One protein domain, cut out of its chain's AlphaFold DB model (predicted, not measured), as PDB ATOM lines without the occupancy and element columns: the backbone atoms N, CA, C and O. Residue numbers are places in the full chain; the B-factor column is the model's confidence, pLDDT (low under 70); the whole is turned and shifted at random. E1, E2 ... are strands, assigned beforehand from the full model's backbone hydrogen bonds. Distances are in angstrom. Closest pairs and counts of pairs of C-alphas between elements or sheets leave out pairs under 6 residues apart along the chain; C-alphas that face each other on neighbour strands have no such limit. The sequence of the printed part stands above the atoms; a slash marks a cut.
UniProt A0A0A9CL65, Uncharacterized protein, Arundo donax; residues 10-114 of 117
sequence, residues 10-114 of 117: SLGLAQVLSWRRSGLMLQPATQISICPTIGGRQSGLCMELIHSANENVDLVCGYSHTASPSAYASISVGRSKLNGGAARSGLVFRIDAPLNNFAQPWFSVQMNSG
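Overview. This is residues 10 to 114 of the 117 residues of an uncharacterized protein of Arundo donax (UniProt A0A0A9CL65). One long sheet of seven strands makes the body, twisted and curled, open between its edge strands E1 and E5, with no named helix over either face. The strands run side by side, roughly along the longest axis, with E3 and E4 nearest the middle and the first hairpin, E1 and E2, bending in both of its strands. The printed part has 105 residues, with seven named strands E1 to E7 along the chain; the sheet's order is E1, E2, E3, E4, E7, E6, E5, all antiparallel, and the class is all strand. It is only just loose, close to compact, with a radius of gyration of the C-alphas of 15.7 A, and it spans 46 by 26 by 22 A.

Arrangement. E1, residues 13 to 22, is an edge strand and forms a hairpin with E2, residues 25 to 38; N 15 and O 32 are 2.8 A apart, within hydrogen-bond range. E1 bends by 65 degrees at residue 18 and E2 by 62 degrees at residue 30; the C-alphas of these two residues face each other at 5.0 A. E3, residues 44 to 54, is antiparallel to E2 at 168 degrees, with N 33 and O 48 2.7 A apart. E4, residues 57 to 66, is antiparallel to E3 at 171 degrees, with N 47 and O 63 2.7 A apart. E1 to E4 form a meander, each strand the antiparallel neighbour of the one before. E5, residues 72 to 80, is the other edge strand and is apart from E4. E6, residues 88 to 96, forms a hairpin with E5, with N 76 and O 92 2.8 A apart. E7, residues 104 to 113, is the neighbour of E6, with N 109 and O 93 2.8 A apart, and of E4, with N 60 and O 108 2.8 A apart. E5 to E7 are a second meander, and E4 to E7 a Greek key, four strands in a row of which three are a meander and the first is the antiparallel neighbour of the fourth.

Along the chain. E1 begins at C-alpha 13 (26.800, -20.725, 1.465) and is 24.2 A long. E2, the longest strand by residues, measures 36.2 A, E3 31.1 A, E4 28.2 A, E5 24.7 A and E6 25.8 A. E7, 28.6 A, ends at C-alpha 113 (8.758, -29.729, -19.255).

Size, cuts and confidence. The two C-alphas farthest apart, those of Gly 84 and Asn 101, are 48.5 A apart. The printed part has no cut and no long link. The mean pLDDT of the printed part is 72.8, and 38 residues are under 70, among them residues 78 to 90.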
ATOM      1  N   SER A  10      36.425 -19.293  -3.691       72.94
ATOM      2  CA  SER A  10      34.980 -19.078  -3.636       72.94
ATOM      3  C   SER A  10      34.377 -19.912  -2.511       72.94
ATOM      4  O   SER A  10      34.579 -21.125  -2.464       72.94
ATOM      5  N   LEU A  11      33.630 -19.282  -1.607       76.75
ATOM      6  CA  LEU A  11      32.941 -19.965  -0.512       76.75
ATOM      7  C   LEU A  11      31.437 -19.862  -0.739       76.75
ATOM      8  O   LEU A  11      30.871 -18.795  -0.569       76.75
ATOM      9  N   GLY A  12      30.796 -20.961  -1.138       79.06
ATOM     10  CA  GLY A  12      29.352 -21.010  -1.360       79.06
ATOM     11  C   GLY A  12      28.592 -21.398  -0.096       79.06
ATOM     12  O   GLY A  12      28.688 -22.533   0.365       79.06
ATOM     13  N   LEU A  13      27.815 -20.468   0.449       80.31
ATOM     14  CA  LEU A  13      26.800 -20.725   1.465       80.31
ATOM     15  C   LEU A  13      25.463 -20.925   0.762       80.31
ATOM     16  O   LEU A  13      25.082 -20.116  -0.074       80.31
ATOM     17  N   ALA A  14      24.744 -21.992   1.088       82.69
ATOM     18  CA  ALA A  14      23.409 -22.255   0.569       82.69
ATOM     19  C   ALA A  14      22.471 -22.555   1.736       82.69
ATOM     20  O   ALA A  14      22.724 -23.460   2.529       82.69
ATOM     21  N   GLN A  15      21.389 -21.793   1.838       84.94
ATOM     22  CA  GLN A  15      20.369 -21.940   2.860       84.94
ATOM     23  C   GLN A  15      19.008 -22.138   2.201       84.94
ATOM     24  O   GLN A  15      18.523 -21.290   1.453       84.94
ATOM     25  N   VAL A  16      18.372 -23.264   2.512       84.44
ATOM     26  CA  VAL A  16      16.999 -23.539   2.091       84.44
ATOM     27  C   VAL A  16      16.048 -22.818   3.045       84.44
ATOM     28  O   VAL A  16      16.069 -23.060   4.249       84.44
ATOM     29  N   LEU A  17      15.232 -21.919   2.505       83.88
ATOM     30  CA  LEU A  17      14.236 -21.146   3.247       83.88
ATOM     31  C   LEU A  17      12.910 -21.889   3.383       83.88
ATOM     32  O   LEU A  17      12.228 -21.767   4.397       83.88
ATOM     33  N   SER A  18      12.521 -22.635   2.353       83.56
ATOM     34  CA  SER A  18      11.246 -23.342   2.332       83.56
ATOM     35  C   SER A  18      11.380 -24.674   1.614       83.56
ATOM     36  O   SER A  18      12.192 -24.845   0.703       83.56
ATOM     37  N   TRP A  19      10.559 -25.626   2.038       78.75
ATOM     38  CA  TRP A  19      10.478 -26.953   1.456       78.75
ATOM     39  C   TRP A  19       9.067 -27.192   0.940       78.75
ATOM     40  O   TRP A  19       8.084 -26.777   1.556       78.75
ATOM     41  N   ARG A  20       8.966 -27.904  -0.174       73.62
ATOM     42  CA  ARG A  20       7.713 -28.337  -0.786       73.62
ATOM     43  C   ARG A  20       7.712 -29.850  -0.915       73.62
ATOM     44  O   ARG A  20       8.751 -30.478  -1.102       73.62
ATOM     45  N   ARG A  21       6.526 -30.447  -0.824       71.31
ATOM     46  CA  ARG A  21       6.339 -31.860  -1.152       71.31
ATOM     47  C   ARG A  21       6.164 -32.006  -2.658       71.31
ATOM     48  O   ARG A  21       5.282 -31.379  -3.239       71.31
ATOM     49  N   SER A  22       7.010 -32.826  -3.261       64.56
ATOM     50  CA  SER A  22       6.995 -33.197  -4.671       64.56
ATOM     51  C   SER A  22       6.802 -34.712  -4.732       64.56
ATOM     52  O   SER A  22       7.734 -35.491  -4.512       64.56
ATOM     53  N   GLY A  23       5.543 -35.138  -4.876       71.94
ATOM     54  CA  GLY A  23       5.145 -36.537  -4.704       71.94
ATOM     55  C   GLY A  23       5.463 -37.060  -3.297       71.94
ATOM     56  O   GLY A  23       4.965 -36.535  -2.302       71.94
ATOM     57  N   LEU A  24       6.312 -38.090  -3.221       67.75
ATOM     58  CA  LEU A  24       6.769 -38.712  -1.969       67.75
ATOM     59  C   LEU A  24       8.040 -38.072  -1.379       67.75
ATOM     60  O   LEU A  24       8.470 -38.470  -0.299       67.75
ATOM     61  N   MET A  25       8.654 -37.098  -2.059       69.38
ATOM     62  CA  MET A  25       9.919 -36.488  -1.634       69.38
ATOM     63  C   MET A  25       9.736 -35.024  -1.216       69.38
ATOM     64  O   MET A  25       8.879 -34.310  -1.740       69.38
ATOM     65  N   LEU A  26      10.562 -34.555  -0.278       71.06
ATOM     66  CA  LEU A  26      10.710 -33.127   0.011       71.06
ATOM     67  C   LEU A  26      11.741 -32.520  -0.944       71.06
ATOM     68  O   LEU A  26      12.864 -33.011  -1.042       71.06
ATOM     69  N   GLN A  27      11.364 -31.438  -1.618       74.12
ATOM     70  CA  GLN A  27      12.242 -30.641  -2.469       74.12
ATOM     71  C   GLN A  27      12.332 -29.206  -1.932       74.12
ATOM     72  O   GLN A  27      11.344 -28.691  -1.402       74.12
ATOM     73  N   PRO A  28      13.497 -28.550  -2.027       73.81
ATOM     74  CA  PRO A  28      13.650 -27.160  -1.619       73.81
ATOM     75  C   PRO A  28      12.837 -26.260  -2.560       73.81
ATOM     76  O   PRO A  28      13.020 -26.296  -3.771       73.81
ATOM     77  N   ALA A  29      11.914 -25.472  -2.010       80.25
ATOM     78  CA  ALA A  29      11.051 -24.573  -2.780       80.25
ATOM     79  C   ALA A  29      11.640 -23.168  -2.912       80.25
ATOM     80  O   ALA A  29      11.486 -22.516  -3.940       80.25
ATOM     81  N   THR A  30      12.350 -22.705  -1.891       82.25
ATOM     82  CA  THR A  30      13.083 -21.444  -1.938       82.25
ATOM     83  C   THR A  30      14.434 -21.661  -1.284       82.25
ATOM     84  O   THR A  30      14.508 -22.151  -0.157       82.25
ATOM     85  N   GLN A  31      15.502 -21.288  -1.972       86.06
ATOM     86  CA  GLN A  31      16.873 -21.388  -1.502       86.06
ATOM     87  C   GLN A  31      17.600 -20.082  -1.803       86.06
ATOM     88  O   GLN A  31      17.503 -19.545  -2.900       86.06
ATOM     89  N   ILE A  32      18.350 -19.589  -0.827       83.56
ATOM     90  CA  ILE A  32      19.299 -18.496  -1.016       83.56
ATOM     91  C   ILE A  32      20.695 -19.095  -1.014       83.56
ATOM     92  O   ILE A  32      21.029 -19.891  -0.139       83.56
ATOM     93  N   SER A  33      21.516 -18.705  -1.975       83.25
ATOM     94  CA  SER A  33      22.935 -19.000  -2.009       83.25
ATOM     95  C   SER A  33      23.748 -17.715  -2.073       83.25
ATOM     96  O   SER A  33      23.363 -16.750  -2.720       83.25
ATOM     97  N   ILE A  34      24.861 -17.675  -1.355       83.25
ATOM     98  CA  ILE A  34      25.794 -16.558  -1.328       83.25
ATOM     99  C   ILE A  34      27.186 -17.146  -1.534       83.25
ATOM    100  O   ILE A  34      27.634 -17.974  -0.749       83.25
ATOM    101  N   CYS A  35      27.865 -16.706  -2.583       81.81
ATOM    102  CA  CYS A  35      29.170 -17.179  -3.018       81.81
ATOM    103  C   CYS A  35      30.157 -16.000  -3.107       81.81
ATOM    104  O   CYS A  35      30.383 -15.466  -4.200       81.81
ATOM    105  N   PRO A  36      30.748 -15.538  -1.987       79.94
ATOM    106  CA  PRO A  36      31.917 -14.666  -2.013       79.94
ATOM    107  C   PRO A  36      33.102 -15.358  -2.683       79.94
ATOM    108  O   PRO A  36      33.428 -16.497  -2.361       79.94
ATOM    109  N   THR A  37      33.773 -14.639  -3.578       78.62
ATOM    110  CA  THR A  37      35.031 -15.028  -4.217       78.62
ATOM    111  C   THR A  37      36.134 -14.058  -3.801       78.62
ATOM    112  O   THR A  37      36.147 -12.884  -4.185       78.62
ATOM    113  N   ILE A  38      37.062 -14.561  -2.990       68.88
ATOM    114  CA  ILE A  38      38.185 -13.825  -2.412       68.88
ATOM    115  C   ILE A  38      39.457 -14.208  -3.168       68.88
ATOM    116  O   ILE A  38      39.820 -15.382  -3.238       68.88
ATOM    117  N   GLY A  39      40.164 -13.210  -3.698       65.25
ATOM    118  CA  GLY A  39      41.413 -13.416  -4.433       65.25
ATOM    119  C   GLY A  39      41.219 -13.717  -5.923       65.25
ATOM    120  O   GLY A  39      40.103 -13.889  -6.412       65.25
ATOM    121  N   GLY A  40      42.334 -13.740  -6.653       67.31
ATOM    122  CA  GLY A  40      42.363 -13.884  -8.109       67.31
ATOM    123  C   GLY A  40      41.985 -12.604  -8.864       67.31
ATOM    124  O   GLY A  40      41.762 -11.542  -8.285       67.31
ATOM    125  N   ARG A  41      41.938 -12.701 -10.199       58.62
ATOM    126  CA  ARG A  41      41.645 -11.568 -11.101       58.62
ATOM    127  C   ARG A  41      40.155 -11.194 -11.148       58.62
ATOM    128  O   ARG A  41      39.814 -10.125 -11.637       58.62
ATOM    129  N   GLN A  42      39.290 -12.072 -10.639       62.19
ATOM    130  CA  GLN A  42      37.832 -11.931 -10.608       62.19
ATOM    131  C   GLN A  42      37.312 -12.042  -9.166       62.19
ATOM    132  O   GLN A  42      36.498 -12.905  -8.848       62.19
ATOM    133  N   SER A  43      37.800 -11.177  -8.271       65.12
ATOM    134  CA  SER A  43      37.205 -11.059  -6.935       65.12
ATOM    135  C   SER A  43      35.793 -10.483  -7.041       65.12
ATOM    136  O   SER A  43      35.536  -9.576  -7.843       65.12
ATOM    137  N   GLY A  44      34.874 -11.017  -6.241       75.44
ATOM    138  CA  GLY A  44      33.482 -10.616  -6.308       75.44
ATOM    139  C   GLY A  44      32.572 -11.294  -5.298       75.44
ATOM    140  O   GLY A  44      32.982 -12.201  -4.580       75.44
ATOM    141  N   LEU A  45      31.318 -10.860  -5.252       76.50
ATOM    142  CA  LEU A  45      30.255 -11.478  -4.461       76.50
ATOM    143  C   LEU A  45      29.143 -11.909  -5.410       76.50
ATOM    144  O   LEU A  45      28.592 -11.066  -6.111       76.50
ATOM    145  N   CYS A  46      28.797 -13.194  -5.427       77.81
ATOM    146  CA  CYS A  46      27.568 -13.657  -6.067       77.81
ATOM    147  C   CYS A  46      26.529 -13.968  -4.988       77.81
ATOM    148  O   CYS A  46      26.844 -14.605  -3.989       77.81
ATOM    149  N   MET A  47      25.299 -13.522  -5.175       82.19
ATOM    150  CA  MET A  47      24.138 -13.909  -4.390       82.19
ATOM    151  C   MET A  47      23.091 -14.441  -5.357       82.19
ATOM    152  O   MET A  47      22.800 -13.811  -6.363       82.19
ATOM    153  N   GLU A  48      22.524 -15.598  -5.069       85.00
ATOM    154  CA  GLU A  48      21.584 -16.301  -5.929       85.00
ATOM    155  C   GLU A  48      20.359 -16.664  -5.088       85.00
ATOM    156  O   GLU A  48      20.473 -17.234  -4.008       85.00
ATOM    157  N   LEU A  49      19.170 -16.315  -5.552       83.00
ATOM    158  CA  LEU A  49      17.890 -16.716  -4.996       83.00
ATOM    159  C   LEU A  49      17.238 -17.672  -5.991       83.00
ATOM    160  O   LEU A  49      16.834 -17.289  -7.085       83.00
ATOM    161  N   ILE A  50      17.131 -18.929  -5.589       83.25
ATOM    162  CA  ILE A  50      16.450 -19.984  -6.328       83.25
ATOM    163  C   ILE A  50      15.050 -20.113  -5.738       83.25
ATOM    164  O   ILE A  50      14.887 -20.401  -4.553       83.25
ATOM    165  N   HIS A  51      14.031 -19.915  -6.561       81.06
ATOM    166  CA  HIS A  51      12.640 -20.115  -6.203       81.06
ATOM    167  C   HIS A  51      11.964 -21.071  -7.187       81.06
ATOM    168  O   HIS A  51      11.735 -20.757  -8.352       81.06
ATOM    169  N   SER A  52      11.605 -22.249  -6.694       73.62
ATOM    170  CA  SER A  52      10.812 -23.236  -7.417       73.62
ATOM    171  C   SER A  52       9.329 -22.893  -7.268       73.62
ATOM    172  O   SER A  52       8.681 -23.257  -6.283       73.62
ATOM    173  N   ALA A  53       8.793 -22.137  -8.229       64.88
ATOM    174  CA  ALA A  53       7.389 -21.727  -8.230       64.88
ATOM    175  C   ALA A  53       6.453 -22.909  -8.544       64.88
ATOM    176  O   ALA A  53       5.343 -22.989  -8.015       64.88
ATOM    177  N   ASN A  54       6.892 -23.849  -9.390       65.69
ATOM    178  CA  ASN A  54       6.148 -25.066  -9.696       65.69
ATOM    179  C   ASN A  54       7.093 -26.251  -9.968       65.69
ATOM    180  O   ASN A  54       8.261 -26.061 -10.257       65.69
ATOM    181  N   GLU A  55       6.591 -27.491  -9.952       66.81
ATOM    182  CA  GLU A  55       7.402 -28.692 -10.239       66.81
ATOM    183  C   GLU A  55       7.999 -28.693 -11.659       66.81
ATOM    184  O   GLU A  55       8.943 -29.421 -11.956       66.81
ATOM    185  N   ASN A  56       7.412 -27.875 -12.537       67.38
ATOM    186  CA  ASN A  56       7.795 -27.711 -13.930       67.38
ATOM    187  C   ASN A  56       8.545 -26.397 -14.186       67.38
ATOM    188  O   ASN A  56       9.002 -26.189 -15.305       67.38
ATOM    189  N   VAL A  57       8.626 -25.481 -13.212       71.25
ATOM    190  CA  VAL A  57       9.214 -24.149 -13.416       71.25
ATOM    191  C   VAL A  57       9.982 -23.711 -12.176       71.25
ATOM    192  O   VAL A  57       9.392 -23.401 -11.138       71.25
ATOM    193  N   ASP A  58      11.296 -23.613 -12.339       76.62
ATOM    194  CA  ASP A  58      12.215 -23.023 -11.382       76.62
ATOM    195  C   ASP A  58      12.646 -21.647 -11.890       76.62
ATOM    196  O   ASP A  58      13.045 -21.474 -13.042       76.62
ATOM    197  N   LEU A  59      12.557 -20.644 -11.026       79.56
ATOM    198  CA  LEU A  59      13.013 -19.296 -11.303       79.56
ATOM    199  C   LEU A  59      14.194 -18.998 -10.394       79.56
ATOM    200  O   LEU A  59      14.097 -19.074  -9.176       79.56
ATOM    201  N   VAL A  60      15.319 -18.652 -10.992       84.00
ATOM    202  CA  VAL A  60      16.515 -18.231 -10.280       84.00
ATOM    203  C   VAL A  60      16.747 -16.775 -10.614       84.00
ATOM    204  O   VAL A  60      16.769 -16.393 -11.778       84.00
ATOM    205  N   CYS A  61      16.928 -15.939  -9.613       82.12
ATOM    206  CA  CYS A  61      17.442 -14.598  -9.805       82.12
ATOM    207  C   CYS A  61      18.699 -14.453  -8.972       82.12
ATOM    208  O   CYS A  61      18.813 -15.013  -7.891       82.12
ATOM    209  N   GLY A  62      19.677 -13.739  -9.486       82.12
ATOM    210  CA  GLY A  62      20.939 -13.566  -8.816       82.12
ATOM    211  C   GLY A  62      21.512 -12.195  -9.078       82.12
ATOM    212  O   GLY A  62      21.135 -11.462  -9.988       82.12
ATOM    213  N   TYR A  63      22.430 -11.846  -8.211       78.38
ATOM    214  CA  TYR A  63      23.175 -10.623  -8.219       78.38
ATOM    215  C   TYR A  63      24.637 -11.012  -8.123       78.38
ATOM    216  O   TYR A  63      25.058 -11.610  -7.136       78.38
ATOM    217  N   SER A  64      25.415 -10.685  -9.143       76.75
ATOM    218  CA  SER A  64      26.860 -10.829  -9.087       76.75
ATOM    219  C   SER A  64      27.509  -9.451  -9.064       76.75
ATOM    220  O   SER A  64      27.078  -8.521  -9.736       76.75
ATOM    221  N   HIS A  65      28.529  -9.297  -8.236       73.19
ATOM    222  CA  HIS A  65      29.374  -8.121  -8.187       73.19
ATOM    223  C   HIS A  65      30.781  -8.582  -8.505       73.19
ATOM    224  O   HIS A  65      31.433  -9.181  -7.654       73.19
ATOM    225  N   THR A  66      31.249  -8.322  -9.719       70.06
ATOM    226  CA  THR A  66      32.598  -8.672 -10.163       70.06
ATOM    227  C   THR A  66      33.351  -7.402 -10.541       70.06
ATOM    228  O   THR A  66      32.761  -6.421 -10.984       70.06
ATOM    229  N   ALA A  67      34.674  -7.407 -10.381       65.25
ATOM    230  CA  ALA A  67      35.520  -6.275 -10.774       65.25
ATOM    231  C   ALA A  67      35.560  -6.026 -12.301       65.25
ATOM    232  O   ALA A  67      36.148  -5.051 -12.762       65.25
ATOM    233  N   SER A  68      34.989  -6.923 -13.109       68.19
ATOM    234  CA  SER A  68      34.963  -6.838 -14.572       68.19
ATOM    235  C   SER A  68      33.589  -7.286 -15.078       68.19
ATOM    236  O   SER A  68      33.426  -8.458 -15.419       68.19
ATOM    237  N   PRO A  69      32.599  -6.377 -15.086       66.69
ATOM    238  CA  PRO A  69      31.230  -6.705 -15.454       66.69
ATOM    239  C   PRO A  69      31.117  -6.995 -16.960       66.69
ATOM    240  O   PRO A  69      31.612  -6.226 -17.785       66.69
ATOM    241  N   SER A  70      30.466  -8.100 -17.340       69.56
ATOM    242  CA  SER A  70      30.313  -8.512 -18.748       69.56
ATOM    243  C   SER A  70      28.914  -9.049 -19.040       69.56
ATOM    244  O   SER A  70      28.424  -9.884 -18.291       69.56
ATOM    245  N   ALA A  71      28.295  -8.634 -20.148       76.62
ATOM    246  CA  ALA A  71      26.988  -9.150 -20.560       76.62
ATOM    247  C   ALA A  71      27.106 -10.559 -21.149       76.62
ATOM    248  O   ALA A  71      27.918 -10.791 -22.045       76.62
ATOM    249  N   TYR A  72      26.274 -11.486 -20.673       78.00
ATOM    250  CA  TYR A  72      26.252 -12.857 -21.164       78.00
ATOM    251  C   TYR A  72      24.827 -13.410 -21.200       78.00
ATOM    252  O   TYR A  72      24.076 -13.324 -20.234       78.00
ATOM    253  N   ALA A  73      24.454 -14.023 -22.319       81.50
ATOM    254  CA  ALA A  73      23.204 -14.758 -22.448       81.50
ATOM    255  C   ALA A  73      23.525 -16.209 -22.796       81.50
ATOM    256  O   ALA A  73      24.342 -16.481 -23.674       81.50
ATOM    257  N   SER A  74      22.874 -17.143 -22.106       82.25
ATOM    258  CA  SER A  74      23.027 -18.571 -22.361       82.25
ATOM    259  C   SER A  74      21.693 -19.292 -22.333       82.25
ATOM    260  O   SER A  74      20.810 -19.011 -21.525       82.25
ATOM    261  N   ILE A  75      21.577 -20.262 -23.232       79.19
ATOM    262  CA  ILE A  75      20.482 -21.216 -23.279       79.19
ATOM    263  C   ILE A  75      21.087 -22.609 -23.147       79.19
ATOM    264  O   ILE A  75      22.014 -22.969 -23.868       79.19
ATOM    265  N   SER A  76      20.606 -23.371 -22.174       78.31
ATOM    266  CA  SER A  76      21.047 -24.735 -21.904       78.31
ATOM    267  C   SER A  76      19.845 -25.662 -21.962       78.31
ATOM    268  O   SER A  76      18.815 -25.397 -21.351       78.31
ATOM    269  N   VAL A  77      19.978 -26.763 -22.693       76.50
ATOM    270  CA  VAL A  77      18.953 -27.808 -22.763       76.50
ATOM    271  C   VAL A  77      19.520 -29.051 -22.102       76.50
ATOM    272  O   VAL A  77      20.540 -29.583 -22.533       76.50
ATOM    273  N   GLY A  78      18.880 -29.486 -21.023       68.94
ATOM    274  CA  GLY A  78      19.257 -30.664 -20.254       68.94
ATOM    275  C   GLY A  78      18.164 -31.725 -20.289       68.94
ATOM    276  O   GLY A  78      16.983 -31.428 -20.445       68.94
ATOM    277  N   ARG A  79      18.547 -32.988 -20.105       60.47
ATOM    278  CA  ARG A  79      17.603 -34.085 -19.855       60.47
ATOM    279  C   ARG A  79      17.805 -34.566 -18.426       60.47
ATOM    280  O   ARG A  79      18.923 -34.907 -18.046       60.47
ATOM    281  N   SER A  80      16.736 -34.589 -17.639       55.62
ATOM    282  CA  SER A  80      16.753 -35.180 -16.305       55.62
ATOM    283  C   SER A  80      16.495 -36.680 -16.435       55.62
ATOM    284  O   SER A  80      15.436 -37.107 -16.901       55.62
ATOM    285  N   LYS A  81      17.492 -37.495 -16.071       48.19
ATOM    286  CA  LYS A  81      17.374 -38.956 -16.053       48.19
ATOM    287  C   LYS A  81      16.564 -39.350 -14.816       48.19
ATOM    288  O   LYS A  81      17.080 -39.321 -13.703       48.19
ATOM    289  N   LEU A  82      15.290 -39.686 -15.006       47.81
ATOM    290  CA  LEU A  82      14.439 -40.193 -13.933       47.81
ATOM    291  C   LEU A  82      14.836 -41.645 -13.618       47.81
ATOM    292  O   LEU A  82      14.921 -42.478 -14.522       47.81
ATOM    293  N   ASN A  83      15.063 -41.966 -12.342       41.75
ATOM    294  CA  ASN A  83      15.274 -43.341 -11.876       41.75
ATOM    295  C   ASN A  83      13.946 -44.132 -11.897       41.75
ATOM    296  O   ASN A  83      13.399 -44.437 -10.842       41.75
ATOM    297  N   GLY A  84      13.421 -44.445 -13.092       49.72
ATOM    298  CA  GLY A  84      12.313 -45.403 -13.269       49.72
ATOM    299  C   GLY A  84      11.013 -44.901 -13.924       49.72
ATOM    300  O   GLY A  84       9.999 -45.573 -13.781       49.72
ATOM    301  N   GLY A  85      11.001 -43.775 -14.648       51.88
ATOM    302  CA  GLY A  85       9.821 -43.300 -15.402       51.88
ATOM    303  C   GLY A  85      10.159 -42.236 -16.461       51.88
ATOM    304  O   GLY A  85      11.339 -42.016 -16.736       51.88
ATOM    305  N   ALA A  86       9.134 -41.612 -17.066       52.72
ATOM    306  CA  ALA A  86       9.244 -40.704 -18.218       52.72
ATOM    307  C   ALA A  86      10.367 -39.653 -18.072       52.72
ATOM    308  O   ALA A  86      10.486 -38.967 -17.054       52.72
ATOM    309  N   ALA A  87      11.215 -39.544 -19.097       52.88
ATOM    310  CA  ALA A  87      12.350 -38.628 -19.105       52.88
ATOM    311  C   ALA A  87      11.858 -37.175 -19.199       52.88
ATOM    312  O   ALA A  87      11.265 -36.788 -20.201       52.88
ATOM    313  N   ARG A  88      12.129 -36.355 -18.177       59.78
ATOM    314  CA  ARG A  88      11.779 -34.924 -18.193       59.78
ATOM    315  C   ARG A  88      12.888 -34.136 -18.879       59.78
ATOM    316  O   ARG A  88      14.073 -34.343 -18.599       59.78
ATOM    317  N   SER A  89      12.508 -33.214 -19.750       64.94
ATOM    318  CA  SER A  89      13.446 -32.329 -20.437       64.94
ATOM    319  C   SER A  89      13.401 -30.950 -19.798       64.94
ATOM    320  O   SER A  89      12.336 -30.374 -19.603       64.94
ATOM    321  N   GLY A  90      14.568 -30.439 -19.426       69.31
ATOM    322  CA  GLY A  90      14.732 -29.127 -18.820       69.31
ATOM    323  C   GLY A  90      15.294 -28.140 -19.833       69.31
ATOM    324  O   GLY A  90      16.345 -28.392 -20.420       69.31
ATOM    325  N   LEU A  91      14.629 -27.006 -20.022       75.06
ATOM    326  CA  LEU A  91      15.185 -25.850 -20.716       75.06
ATOM    327  C   LEU A  91      15.583 -24.814 -19.669       75.06
ATOM    328  O   LEU A  91      14.738 -24.380 -18.895       75.06
ATOM    329  N   VAL A  92      16.848 -24.410 -19.643       77.81
ATOM    330  CA  VAL A  92      17.367 -23.371 -18.752       77.81
ATOM    331  C   VAL A  92      17.790 -22.184 -19.598       77.81
ATOM    332  O   VAL A  92      18.668 -22.295 -20.454       77.81
ATOM    333  N   PHE A  93      17.169 -21.041 -19.360       78.75
ATOM    334  CA  PHE A  93      17.497 -19.792 -20.021       78.75
ATOM    335  C   PHE A  93      18.048 -18.811 -19.002       78.75
ATOM    336  O   PHE A  93      17.310 -18.411 -18.109       78.75
ATOM    337  N   ARG A  94      19.317 -18.420 -19.142       83.94
ATOM    338  CA  ARG A  94      20.008 -17.502 -18.234       83.94
ATOM    339  C   ARG A  94      20.453 -16.259 -18.989       83.94
ATOM    340  O   ARG A  94      21.246 -16.348 -19.926       83.94
ATOM    341  N   ILE A  95      19.985 -15.104 -18.532       80.12
ATOM    342  CA  ILE A  95      20.474 -13.799 -18.973       80.12
ATOM    343  C   ILE A  95      21.198 -13.152 -17.812       80.12
ATOM    344  O   ILE A  95      20.689 -13.095 -16.694       80.12
ATOM    345  N   ASP A  96      22.363 -12.620 -18.122       79.88
ATOM    346  CA  ASP A  96      23.180 -11.843 -17.232       79.88
ATOM    347  C   ASP A  96      23.542 -10.520 -17.933       79.88
ATOM    348  O   ASP A  96      24.043 -10.511 -19.065       79.88
ATOM    349  N   ALA A  97      23.215  -9.395 -17.292       76.94
ATOM    350  CA  ALA A  97      23.431  -8.068 -17.849       76.94
ATOM    351  C   ALA A  97      24.100  -7.153 -16.814       76.94
ATOM    352  O   ALA A  97      23.559  -6.963 -15.724       76.94
ATOM    353  N   PRO A  98      25.243  -6.529 -17.142       73.50
ATOM    354  CA  PRO A  98      25.896  -5.585 -16.257       73.50
ATOM    355  C   PRO A  98      25.074  -4.298 -16.171       73.50
ATOM    356  O   PRO A  98      24.820  -3.627 -17.172       73.50
ATOM    357  N   LEU A  99      24.658  -3.943 -14.959       64.56
ATOM    358  CA  LEU A  99      23.932  -2.720 -14.651       64.56
ATOM    359  C   LEU A  99      24.921  -1.707 -14.057       64.56
ATOM    360  O   LEU A  99      25.070  -1.592 -12.841       64.56
ATOM    361  N   ASN A 100      25.606  -0.968 -14.939       62.94
ATOM    362  CA  ASN A 100      26.645   0.012 -14.584       62.94
ATOM    363  C   ASN A 100      27.831  -0.622 -13.801       62.94
ATOM    364  O   ASN A 100      27.835  -1.811 -13.502       62.94
ATOM    365  N   ASN A 101      28.857   0.158 -13.451       60.59
ATOM    366  CA  ASN A 101      30.083  -0.315 -12.771       60.59
ATOM    367  C   ASN A 101      29.887  -0.952 -11.372       60.59
ATOM    368  O   ASN A 101      30.870  -1.219 -10.687       60.59
ATOM    369  N   PHE A 102      28.650  -1.163 -10.918       62.34
ATOM    370  CA  PHE A 102      28.333  -1.588  -9.553       62.34
ATOM    371  C   PHE A 102      27.719  -2.980  -9.459       62.34
ATOM    372  O   PHE A 102      27.754  -3.566  -8.383       62.34
ATOM    373  N   ALA A 103      27.118  -3.510 -10.524       68.00
ATOM    374  CA  ALA A 103      26.288  -4.697 -10.395       68.00
ATOM    375  C   ALA A 103      26.149  -5.463 -11.700       68.00
ATOM    376  O   ALA A 103      26.087  -4.889 -12.782       68.00
ATOM    377  N   GLN A 104      26.002  -6.773 -11.577       77.50
ATOM    378  CA  GLN A 104      25.697  -7.675 -12.670       77.50
ATOM    379  C   GLN A 104      24.529  -8.579 -12.236       77.50
ATOM    380  O   GLN A 104      24.729  -9.705 -11.760       77.50
ATOM    381  N   PRO A 105      23.292  -8.038 -12.278       79.06
ATOM    382  CA  PRO A 105      22.090  -8.823 -12.057       79.06
ATOM    383  C   PRO A 105      21.918  -9.857 -13.167       79.06
ATOM    384  O   PRO A 105      22.134  -9.593 -14.351       79.06
ATOM    385  N   TRP A 106      21.459 -11.036 -12.776       79.25
ATOM    386  CA  TRP A 106      21.121 -12.096 -13.702       79.25
ATOM    387  C   TRP A 106      19.852 -12.801 -13.264       79.25
ATOM    388  O   TRP A 106      19.500 -12.845 -12.089       79.25
ATOM    389  N   PHE A 107      19.141 -13.361 -14.224       81.88
ATOM    390  CA  PHE A 107      18.017 -14.231 -13.941       81.88
ATOM    391  C   PHE A 107      18.082 -15.437 -14.864       81.88
ATOM    392  O   PHE A 107      18.509 -15.352 -16.016       81.88
ATOM    393  N   SER A 108      17.694 -16.580 -14.325       81.62
ATOM    394  CA  SER A 108      17.570 -17.825 -15.044       81.62
ATOM    395  C   SER A 108      16.177 -18.385 -14.846       81.62
ATOM    396  O   SER A 108      15.710 -18.542 -13.724       81.62
ATOM    397  N   VAL A 109      15.519 -18.719 -15.944       81.75
ATOM    398  CA  VAL A 109      14.250 -19.439 -15.926       81.75
ATOM    399  C   VAL A 109      14.534 -20.854 -16.384       81.75
ATOM    400  O   VAL A 109      15.028 -21.071 -17.489       81.75
ATOM    401  N   GLN A 110      14.242 -21.817 -15.525       81.25
ATOM    402  CA  GLN A 110      14.331 -23.230 -15.824       81.25
ATOM    403  C   GLN A 110      12.923 -23.804 -15.943       81.25
ATOM    404  O   GLN A 110      12.142 -23.807 -14.999       81.25
ATOM    405  N   MET A 111      12.599 -24.307 -17.124       75.31
ATOM    406  CA  MET A 111      11.351 -24.995 -17.412       75.31
ATOM    407  C   MET A 111      11.643 -26.486 -17.520       75.31
ATOM    408  O   MET A 111      12.233 -26.943 -18.496       75.31
ATOM    409  N   ASN A 112      11.227 -27.252 -16.521       69.81
ATOM    410  CA  ASN A 112      11.252 -28.707 -16.546       69.81
ATOM    411  C   ASN A 112       9.948 -29.191 -17.191       69.81
ATOM    412  O   ASN A 112       8.986 -29.527 -16.504       69.81
ATOM    413  N   SER A 113       9.899 -29.187 -18.522       60.81
ATOM    414  CA  SER A 113       8.758 -29.729 -19.255       60.81
ATOM    415  C   SER A 113       8.836 -31.255 -19.272       60.81
ATOM    416  O   SER A 113       9.842 -31.851 -19.668       60.81
ATOM    417  N   GLY A 114       7.756 -31.914 -18.863       52.84
ATOM    418  CA  GLY A 114       7.539 -33.339 -19.110       52.84
ATOM    419  C   GLY A 114       7.219 -33.603 -20.580       52.84
ATOM    420  O   GLY A 114       6.194 -34.204 -20.870       52.84
TER     421      GLY A 114